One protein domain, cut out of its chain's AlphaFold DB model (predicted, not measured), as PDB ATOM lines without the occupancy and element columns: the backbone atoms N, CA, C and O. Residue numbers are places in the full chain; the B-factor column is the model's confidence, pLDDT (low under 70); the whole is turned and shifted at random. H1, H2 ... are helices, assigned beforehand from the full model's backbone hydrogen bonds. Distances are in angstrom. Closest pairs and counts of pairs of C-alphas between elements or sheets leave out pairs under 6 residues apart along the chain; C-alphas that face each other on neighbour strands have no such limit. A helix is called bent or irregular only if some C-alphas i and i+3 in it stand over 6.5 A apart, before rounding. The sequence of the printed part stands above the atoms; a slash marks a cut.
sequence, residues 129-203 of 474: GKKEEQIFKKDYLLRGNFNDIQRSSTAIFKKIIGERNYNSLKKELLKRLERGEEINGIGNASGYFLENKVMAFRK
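What this domain is: This is residues 129 to 203 of the 474 residues of an uncharacterized protein of Nanoarchaeota archaeon (UniProt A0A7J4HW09). H2 and H4 pack crosswise in the middle of an elongated domain, with H1 toward one end and H3 toward the other. The printed part has 75 residues with four named helices, H1 to H4 in chain order, and is all helix. It is compact, with a radius of gyration of the C-alphas of 12.8 A, and spans 38 by 22 by 20 A.

How they stand to each other: H1, residues 130 to 143, and H2, residues 149 to 161, form a hairpin at a steep tilt of 43 degrees, touching through residues 132 to 136 and 160 to 161 alone; the closest C-alphas, of Glu 132 and Ile 160, are 5.7 A apart. H4, residues 186 to 203, touches H2 about perpendicular at 88 degrees, closest at the C-alphas of Ser 153 and Gly 191, 5.0 A. H3, residues 163 to 178, is apart from H1 and only just touches H4, by 3 pairs of C-alphas within 8 A, closest Lys 170 and Ile 186, 5.7 A. Every O i to N i+4 pair is within hydrogen-bond range in H1, H3 and H4, and 7 of 9 in H2.

Where its parts are: H1 begins at C-alpha 130 (-44.137, 125.512, 61.325) and measures 20.0 A. H2 measures 15.8 A and is irregular, C-alphas 151 and 154 being 7.9 A apart. H3 measures 22.5 A; H4, 25.8 A, ends at C-alpha 203 (-44.960, 111.293, 48.650).

The domain as a whole: The farthest C-alphas, of Leu 142 and Arg 179, are 39.3 A apart. The printed part has no cut and no long link. Residues 143 to 152 have pLDDT under 70.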
ATOM      1  N   GLY A 129     -40.707 128.152  58.896       92.88
ATOM      2  CA  GLY A 129     -41.014 127.403  60.108       92.88
ATOM      3  C   GLY A 129     -42.321 126.609  60.028       92.88
ATOM      4  O   GLY A 129     -42.846 126.299  58.955       92.88
ATOM      5  N   LYS A 130     -42.867 126.256  61.203       92.88
ATOM      6  CA  LYS A 130     -44.137 125.512  61.325       92.88
ATOM      7  C   LYS A 130     -45.324 126.290  60.741       92.88
ATOM      8  O   LYS A 130     -46.198 125.681  60.126       92.88
ATOM      9  N   LYS A 131     -45.345 127.614  60.914       94.50
ATOM     10  CA  LYS A 131     -46.404 128.502  60.412       94.50
ATOM     11  C   LYS A 131     -46.442 128.505  58.883       94.50
ATOM     12  O   LYS A 131     -47.487 128.253  58.290       94.50
ATOM     13  N   GLU A 132     -45.297 128.717  58.244       94.50
ATOM     14  CA  GLU A 132     -45.161 128.744  56.784       94.50
ATOM     15  C   GLU A 132     -45.501 127.377  56.184       94.50
ATOM     16  O   GLU A 132     -46.207 127.292  55.180       94.50
ATOM     17  N   GLU A 133     -45.092 126.294  56.853       91.88
ATOM     18  CA  GLU A 133     -45.454 124.930  56.475       91.88
ATOM     19  C   GLU A 133     -46.977 124.697  56.514       91.88
ATOM     20  O   GLU A 133     -47.525 124.054  55.619       91.88
ATOM     21  N   GLN A 134     -47.691 125.229  57.512       89.62
ATOM     22  CA  GLN A 134     -49.157 125.142  57.573       89.62
ATOM     23  C   GLN A 134     -49.832 125.959  56.464       89.62
ATOM     24  O   GLN A 134     -50.761 125.463  55.821       89.62
ATOM     25  N   ILE A 135     -49.347 127.176  56.192       89.44
ATOM     26  CA  ILE A 135     -49.861 128.024  55.104       89.44
ATOM     27  C   ILE A 135     -49.649 127.332  53.752       89.44
ATOM     28  O   ILE A 135     -50.583 127.261  52.953       89.44
ATOM     29  N   PHE A 136     -48.461 126.765  53.522       88.31
ATOM     30  CA  PHE A 136     -48.147 125.980  52.329       88.31
ATOM     31  C   PHE A 136     -49.115 124.810  52.151       88.31
ATOM     32  O   PHE A 136     -49.690 124.659  51.078       88.31
ATOM     33  N   LYS A 137     -49.351 124.010  53.200       84.31
ATOM     34  CA  LYS A 137     -50.291 122.877  53.142       84.31
ATOM     35  C   LYS A 137     -51.714 123.328  52.823       84.31
ATOM     36  O   LYS A 137     -52.374 122.706  51.994       84.31
ATOM     37  N   LYS A 138     -52.183 124.415  53.441       82.06
ATOM     38  CA  LYS A 138     -53.509 124.984  53.163       82.06
ATOM     39  C   LYS A 138     -53.618 125.447  51.707       82.06
ATOM     40  O   LYS A 138     -54.590 125.109  51.039       82.06
ATOM     41  N   ASP A 139     -52.619 126.169  51.198       78.50
ATOM     42  CA  ASP A 139     -52.598 126.639  49.805       78.50
ATOM     43  C   ASP A 139     -52.481 125.464  48.809       78.50
ATOM     44  O   ASP A 139     -53.186 125.455  47.800       78.50
ATOM     45  N   TYR A 140     -51.705 124.420  49.142       76.88
ATOM     46  CA  TYR A 140     -51.615 123.164  48.387       76.88
ATOM     47  C   TYR A 140     -52.966 122.458  48.284       76.88
ATOM     48  O   TYR A 140     -53.386 122.074  47.198       76.88
ATOM     49  N   LEU A 141     -53.676 122.283  49.399       74.62
ATOM     50  CA  LEU A 141     -54.975 121.601  49.406       74.62
ATOM     51  C   LEU A 141     -56.058 122.401  48.667       74.62
ATOM     52  O   LEU A 141     -56.924 121.811  48.018       74.62
ATOM     53  N   LEU A 142     -55.980 123.736  48.715       71.06
ATOM     54  CA  LEU A 142     -56.878 124.627  47.978       71.06
ATOM     55  C   LEU A 142     -56.666 124.537  46.462       71.06
ATOM     56  O   LEU A 142     -57.637 124.449  45.714       71.06
ATOM     57  N   ARG A 143     -55.407 124.553  46.008       67.38
ATOM     58  CA  ARG A 143     -55.041 124.631  44.579       67.38
ATOM     59  C   ARG A 143     -54.721 123.276  43.947       67.38
ATOM     60  O   ARG A 143     -54.542 123.188  42.738       67.38
ATOM     61  N   GLY A 144     -54.639 122.215  44.742       65.50
ATOM     62  CA  GLY A 144     -54.277 120.881  44.290       65.50
ATOM     63  C   GLY A 144     -52.883 120.826  43.679       65.50
ATOM     64  O   GLY A 144     -51.895 121.275  44.260       65.50
ATOM     65  N   ASN A 145     -52.794 120.197  42.511       59.34
ATOM     66  CA  ASN A 145     -51.516 119.839  41.936       59.34
ATOM     67  C   ASN A 145     -50.816 121.061  41.348       59.34
ATOM     68  O   ASN A 145     -51.181 121.562  40.284       59.34
ATOM     69  N   PHE A 146     -49.763 121.514  42.025       59.50
ATOM     70  CA  PHE A 146     -48.867 122.522  41.486       59.50
ATOM     71  C   PHE A 146     -48.028 121.945  40.329       59.50
ATOM     72  O   PHE A 146     -46.835 121.695  40.466       59.50
ATOM     73  N   ASN A 147     -48.642 121.700  39.175       50.00
ATOM     74  CA  ASN A 147     -47.896 121.342  37.966       50.00
ATOM     75  C   ASN A 147     -47.179 122.552  37.345       50.00
ATOM     76  O   ASN A 147     -46.404 122.373  36.419       50.00
ATOM     77  N   ASP A 148     -47.415 123.768  37.855       52.84
ATOM     78  CA  ASP A 148     -46.784 124.997  37.361       52.84
ATOM     79  C   ASP A 148     -46.255 125.880  38.511       52.84
ATOM     80  O   ASP A 148     -46.564 127.069  38.627       52.84
ATOM     81  N   ILE A 149     -45.485 125.266  39.424       55.28
ATOM     82  CA  ILE A 149     -44.793 125.989  40.509       55.28
ATOM     83  C   ILE A 149     -43.884 127.050  39.909       55.28
ATOM     84  O   ILE A 149     -43.875 128.164  40.405       55.28
ATOM     85  N   GLN A 150     -43.176 126.753  38.822       51.41
ATOM     86  CA  GLN A 150     -42.139 127.640  38.302       51.41
ATOM     87  C   GLN A 150     -42.662 129.018  37.870       51.41
ATOM     88  O   GLN A 150     -42.009 130.019  38.152       51.41
ATOM     89  N   ARG A 151     -43.855 129.118  37.261       51.88
ATOM     90  CA  ARG A 151     -44.382 130.417  36.791       51.88
ATOM     91  C   ARG A 151     -45.018 131.277  37.882       51.88
ATOM     92  O   ARG A 151     -45.165 132.481  37.694       51.88
ATOM     93  N   SER A 152     -45.417 130.680  39.004       63.84
ATOM     94  CA  SER A 152     -46.084 131.385  40.115       63.84
ATOM     95  C   SER A 152     -45.342 131.279  41.454       63.84
ATOM     96  O   SER A 152     -45.832 131.804  42.457       63.84
ATOM     97  N   SER A 153     -44.176 130.627  41.486       73.00
ATOM     98  CA  SER A 153     -43.416 130.279  42.695       73.00
ATOM     99  C   SER A 153     -43.100 131.505  43.518       73.00
ATOM    100  O   SER A 153     -43.386 131.518  44.704       73.00
ATOM    101  N   THR A 154     -42.606 132.562  42.883       80.88
ATOM    102  CA  THR A 154     -42.241 133.804  43.562       80.88
ATOM    103  C   THR A 154     -43.429 134.429  44.291       80.88
ATOM    104  O   THR A 154     -43.322 134.777  45.464       80.88
ATOM    105  N   ALA A 155     -44.587 134.534  43.633       83.06
ATOM    106  CA  ALA A 155     -45.784 135.127  44.231       83.06
ATOM    107  C   ALA A 155     -46.358 134.251  45.357       83.06
ATOM    108  O   ALA A 155     -46.754 134.766  46.403       83.06
ATOM    109  N   ILE A 156     -46.382 132.929  45.162       82.75
ATOM    110  CA  ILE A 156     -46.847 131.970  46.173       82.75
ATOM    111  C   ILE A 156     -45.904 131.978  47.377       82.75
ATOM    112  O   ILE A 156     -46.353 132.098  48.511       82.75
ATOM    113  N   PHE A 157     -44.599 131.912  47.140       89.19
ATOM    114  CA  PHE A 157     -43.584 131.915  48.180       89.19
ATOM    115  C   PHE A 157     -43.638 133.205  49.000       89.19
ATOM    116  O   PHE A 157     -43.720 133.147  50.222       89.19
ATOM    117  N   LYS A 158     -43.714 134.362  48.328       92.00
ATOM    118  CA  LYS A 158     -43.893 135.679  48.957       92.00
ATOM    119  C   LYS A 158     -45.158 135.747  49.814       92.00
ATOM    120  O   LYS A 158     -45.112 136.277  50.918       92.00
ATOM    121  N   LYS A 159     -46.268 135.166  49.346       89.44
ATOM    122  CA  LYS A 159     -47.509 135.045  50.127       89.44
ATOM    123  C   LYS A 159     -47.325 134.169  51.374       89.44
ATOM    124  O   LYS A 159     -47.908 134.480  52.406       89.44
ATOM    125  N   ILE A 160     -46.554 133.082  51.281       91.88
ATOM    126  CA  ILE A 160     -46.347 132.134  52.387       91.88
ATOM    127  C   ILE A 160     -45.467 132.739  53.483       91.88
ATOM    128  O   ILE A 160     -45.864 132.720  54.643       91.88
ATOM    129  N   ILE A 161     -44.297 133.277  53.124       94.44
ATOM    130  CA  ILE A 161     -43.339 133.792  54.115       94.44
ATOM    131  C   ILE A 161     -43.612 135.250  54.516       94.44
ATOM    132  O   ILE A 161     -43.109 135.709  55.537       94.44
ATOM    133  N   GLY A 162     -44.415 135.974  53.730       94.69
ATOM    134  CA  GLY A 162     -44.748 137.385  53.924       94.69
ATOM    135  C   GLY A 162     -43.776 138.351  53.237       94.69
ATOM    136  O   GLY A 162     -42.600 138.051  53.033       94.69
ATOM    137  N   GLU A 163     -44.268 139.551  52.909       94.44
ATOM    138  CA  GLU A 163     -43.537 140.606  52.184       94.44
ATOM    139  C   GLU A 163     -42.200 140.968  52.847       94.44
ATOM    140  O   GLU A 163     -41.156 140.997  52.194       94.44
ATOM    141  N   ARG A 164     -42.219 141.194  54.168       95.00
ATOM    142  CA  ARG A 164     -41.036 141.587  54.945       95.00
ATOM    143  C   ARG A 164     -39.946 140.516  54.889       95.00
ATOM    144  O   ARG A 164     -38.814 140.820  54.525       95.00
ATOM    145  N   ASN A 165     -40.300 139.265  55.181       95.38
ATOM    146  CA  ASN A 165     -39.362 138.140  55.147       95.38
ATOM    147  C   ASN A 165     -38.857 137.864  53.732       95.38
ATOM    148  O   ASN A 165     -37.680 137.567  53.549       95.38
ATOM    149  N   TYR A 166     -39.719 138.010  52.724       95.56
ATOM    150  CA  TYR A 166     -39.324 137.877  51.327       95.56
ATOM    151  C   TYR A 166     -38.271 138.916  50.931       95.56
ATOM    152  O   TYR A 166     -37.265 138.567  50.315       95.56
ATOM    153  N   ASN A 167     -38.460 140.177  51.322       95.31
ATOM    154  CA  ASN A 167     -37.498 141.241  51.037       95.31
ATOM    155  C   ASN A 167     -36.179 141.045  51.802       95.31
ATOM    156  O   ASN A 167     -35.112 141.252  51.221       95.31
ATOM    157  N   SER A 168     -36.227 140.575  53.053       96.12
ATOM    158  CA  SER A 168     -35.028 140.201  53.818       96.12
ATOM    159  C   SER A 168     -34.257 139.052  53.162       96.12
ATOM    160  O   SER A 168     -33.060 139.180  52.910       96.12
ATOM    161  N   LEU A 169     -34.947 137.972  52.786       95.69
ATOM    162  CA  LEU A 169     -34.348 136.836  52.088       95.69
ATOM    163  C   LEU A 169     -33.763 137.246  50.730       95.69
ATOM    164  O   LEU A 169     -32.669 136.812  50.377       95.69
ATOM    165  N   LYS A 170     -34.462 138.098  49.967       95.69
ATOM    166  CA  LYS A 170     -33.969 138.620  48.685       95.69
ATOM    167  C   LYS A 170     -32.645 139.367  48.869       95.69
ATOM    168  O   LYS A 170     -31.718 139.120  48.106       95.69
ATOM    169  N   LYS A 171     -32.547 140.235  49.885       95.75
ATOM    170  CA  LYS A 171     -31.307 140.956  50.218       95.75
ATOM    171  C   LYS A 171     -30.191 140.003  50.653       95.75
ATOM    172  O   LYS A 171     -29.057 140.175  50.222       95.75
ATOM    173  N   GLU A 172     -30.494 138.995  51.472       96.25
ATOM    174  CA  GLU A 172     -29.496 138.010  51.917       96.25
ATOM    175  C   GLU A 172     -28.952 137.179  50.746       96.25
ATOM    176  O   GLU A 172     -27.740 137.022  50.621       96.25
ATOM    177  N   LEU A 173     -29.827 136.685  49.863       94.00
ATOM    178  CA  LEU A 173     -29.409 135.951  48.666       94.00
ATOM    179  C   LEU A 173     -28.586 136.830  47.720       94.00
ATOM    180  O   LEU A 173     -27.607 136.342  47.168       94.00
ATOM    181  N   LEU A 174     -28.945 138.106  47.556       94.31
ATOM    182  CA  LEU A 174     -28.190 139.031  46.710       94.31
ATOM    183  C   LEU A 174     -26.766 139.244  47.247       94.31
ATOM    184  O   LEU A 174     -25.811 139.001  46.519       94.31
ATOM    185  N   LYS A 175     -26.620 139.555  48.542       95.38
ATOM    186  CA  LYS A 175     -25.304 139.738  49.183       95.38
ATOM    187  C   LYS A 175     -24.402 138.510  49.069       95.38
ATOM    188  O   LYS A 175     -23.191 138.630  48.943       95.38
ATOM    189  N   ARG A 176     -24.975 137.310  49.164       94.06
ATOM    190  CA  ARG A 176     -24.220 136.055  49.028       94.06
ATOM    191  C   ARG A 176     -23.820 135.781  47.580       94.06
ATOM    192  O   ARG A 176     -22.720 135.296  47.340       94.06
ATOM    193  N   LEU A 177     -24.686 136.123  46.625       91.56
ATOM    194  CA  LEU A 177     -24.383 136.026  45.199       91.56
ATOM    195  C   LEU A 177     -23.234 136.975  44.824       91.56
ATOM    196  O   LEU A 177     -22.318 136.561  44.124       91.56
ATOM    197  N   GLU A 178     -23.248 138.204  45.349       92.50
ATOM    198  CA  GLU A 178     -22.175 139.202  45.187       92.50
ATOM    199  C   GLU A 178     -20.831 138.718  45.756       92.50
ATOM    200  O   GLU A 178     -19.779 139.048  45.223       92.50
ATOM    201  N   ARG A 179     -20.852 137.872  46.794       93.31
ATOM    202  CA  ARG A 179     -19.658 137.217  47.363       93.31
ATOM    203  C   ARG A 179     -19.192 135.986  46.579       93.31
ATOM    204  O   ARG A 179     -18.293 135.284  47.032       93.31
ATOM    205  N   GLY A 180     -19.828 135.674  45.451       90.25
ATOM    206  CA  GLY A 180     -19.501 134.502  44.642       90.25
ATOM    207  C   GLY A 180     -19.946 133.168  45.251       90.25
ATOM    208  O   GLY A 180     -19.488 132.116  44.805       90.25
ATOM    209  N   GLU A 181     -20.838 133.166  46.254       91.06
ATOM    210  CA  GLU A 181     -21.363 131.911  46.795       91.06
ATOM    211  C   GLU A 181     -22.135 131.143  45.713       91.06
ATOM    212  O   GLU A 181     -22.919 131.701  44.939       91.06
ATOM    213  N   GLU A 182     -21.972 129.819  45.690       90.88
ATOM    214  CA  GLU A 182     -22.745 128.959  44.803       90.88
ATOM    215  C   GLU A 182     -24.184 128.851  45.308       90.88
ATOM    216  O   GLU A 182     -24.542 127.908  46.017       90.88
ATOM    217  N   ILE A 183     -25.008 129.821  44.916       91.25
ATOM    218  CA  ILE A 183     -26.452 129.887  45.144       91.25
ATOM    219  C   ILE A 183     -27.181 130.401  43.894       91.25
ATOM    220  O   ILE A 183     -26.582 130.891  42.938       91.25
ATOM    221  N   ASN A 184     -28.502 130.265  43.895       88.19
ATOM    222  CA  ASN A 184     -29.408 130.859  42.921       88.19
ATOM    223  C   ASN A 184     -30.008 132.175  43.436       88.19
ATOM    224  O   ASN A 184     -30.226 132.332  44.642       88.19
ATOM    225  N   GLY A 185     -30.384 133.065  42.512       88.19
ATOM    226  CA  GLY A 185     -31.225 134.225  42.816       88.19
ATOM    227  C   GLY A 185     -32.614 133.828  43.339       88.19
ATOM    228  O   GLY A 185     -33.071 132.700  43.146       88.19
ATOM    229  N   ILE A 186     -33.304 134.773  43.989       89.31
ATOM    230  CA  ILE A 186     -34.543 134.530  44.756       89.31
ATOM    231  C   ILE A 186     -35.639 133.778  43.983       89.31
ATOM    232  O   ILE A 186     -36.298 132.914  44.562       89.31
ATOM    233  N   GLY A 187     -35.824 134.049  42.686       86.25
ATOM    234  CA  GLY A 187     -36.845 133.378  41.872       86.25
ATOM    235  C   GLY A 187     -36.596 131.872  41.747       86.25
ATOM    236  O   GLY A 187     -37.435 131.066  42.138       86.25
ATOM    237  N   ASN A 188     -35.399 131.492  41.299       86.56
ATOM    238  CA  ASN A 188     -35.004 130.088  41.169       86.56
ATOM    239  C   ASN A 188     -34.914 129.402  42.539       86.56
ATOM    240  O   ASN A 188     -35.417 128.296  42.712       86.56
ATOM    241  N   ALA A 189     -34.339 130.082  43.536       89.62
ATOM    242  CA  ALA A 189     -34.215 129.565  44.895       89.62
ATOM    243  C   ALA A 189     -35.579 129.199  45.510       89.62
ATOM    244  O   ALA A 189     -35.755 128.098  46.029       89.62
ATOM    245  N   SER A 190     -36.552 130.112  45.424       89.69
ATOM    246  CA  SER A 190     -37.908 129.885  45.938       89.69
ATOM    247  C   SER A 190     -38.684 128.854  45.117       89.69
ATOM    248  O   SER A 190     -39.405 128.037  45.695       89.69
ATOM    249  N   GLY A 191     -38.506 128.842  43.791       85.44
ATOM    250  CA  GLY A 191     -39.093 127.849  42.890       85.44
ATOM    251  C   GLY A 191     -38.704 126.419  43.247       85.44
ATOM    252  O   GLY A 191     -39.585 125.616  43.555       85.44
ATOM    253  N   TYR A 192     -37.402 126.130  43.287       85.81
ATOM    254  CA  TYR A 192     -36.899 124.792  43.611       85.81
ATOM    255  C   TYR A 192     -37.268 124.361  45.035       85.81
ATOM    256  O   TYR A 192     -37.647 123.213  45.269       85.81
ATOM    257  N   PHE A 193     -37.235 125.284  46.002       90.00
ATOM    258  CA  PHE A 193     -37.650 124.975  47.370       90.00
ATOM    259  C   PHE A 193     -39.124 124.545  47.444       90.00
ATOM    260  O   PHE A 193     -39.441 123.525  48.063       90.00
ATOM    261  N   LEU A 194     -40.032 125.291  46.801       87.06
ATOM    262  CA  LEU A 194     -41.453 124.935  46.758       87.06
ATOM    263  C   LEU A 194     -41.694 123.624  46.010       87.06
ATOM    264  O   LEU A 194     -42.522 122.826  46.443       87.06
ATOM    265  N   GLU A 195     -40.968 123.382  44.924       81.88
ATOM    266  CA  GLU A 195     -41.055 122.139  44.160       81.88
ATOM    267  C   GLU A 195     -40.694 120.919  45.008       81.88
ATOM    268  O   GLU A 195     -41.484 119.975  45.099       81.88
ATOM    269  N   ASN A 196     -39.596 120.992  45.759       84.81
ATOM    270  CA  ASN A 196     -39.223 119.951  46.713       84.81
ATOM    271  C   ASN A 196     -40.268 119.747  47.811       84.81
ATOM    272  O   ASN A 196     -40.585 118.609  48.168       84.81
ATOM    273  N   LYS A 197     -40.839 120.834  48.347       86.94
ATOM    274  CA  LYS A 197     -41.929 120.750  49.333       86.94
ATOM    275  C   LYS A 197     -43.147 120.046  48.752       86.94
ATOM    276  O   LYS A 197     -43.720 119.183  49.413       86.94
ATOM    277  N   VAL A 198     -43.507 120.355  47.509       79.56
ATOM    278  CA  VAL A 198     -44.597 119.695  46.785       79.56
ATOM    279  C   VAL A 198     -44.303 118.217  46.562       79.56
ATOM    280  O   VAL A 198     -45.166 117.394  46.862       79.56
ATOM    281  N   MET A 199     -43.108 117.853  46.095       76.56
ATOM    282  CA  MET A 199     -42.724 116.451  45.899       76.56
ATOM    283  C   MET A 199     -42.753 115.661  47.214       76.56
ATOM    284  O   MET A 199     -43.350 114.584  47.279       76.56
ATOM    285  N   ALA A 200     -42.186 116.218  48.288       82.12
ATOM    286  CA  ALA A 200     -42.209 115.606  49.615       82.12
ATOM    287  C   ALA A 200     -43.641 115.458  50.155       82.12
ATOM    288  O   ALA A 200     -43.984 114.424  50.734       82.12
ATOM    289  N   PHE A 201     -44.493 116.464  49.934       77.75
ATOM    290  CA  PHE A 201     -45.897 116.417  50.328       77.75
ATOM    291  C   PHE A 201     -46.672 115.364  49.528       77.75
ATOM    292  O   PHE A 201     -47.353 114.545  50.136       77.75
ATOM    293  N   ARG A 202     -46.491 115.283  48.199       72.19
ATOM    294  CA  ARG A 202     -47.083 114.238  47.339       72.19
ATOM    295  C   ARG A 202     -46.678 112.822  47.758       72.19
ATOM    296  O   ARG A 202     -47.496 111.914  47.689       72.19
ATOM    297  N   LYS A 203     -45.427 112.615  48.189       70.88
ATOM    298  CA  LYS A 203     -44.960 111.293  48.650       70.88
ATOM    299  C   LYS A 203     -45.670 110.852  49.937       70.88
ATOM    300  O   LYS A 203     -45.893 109.663  50.128       70.88
TER     301      LYS A 203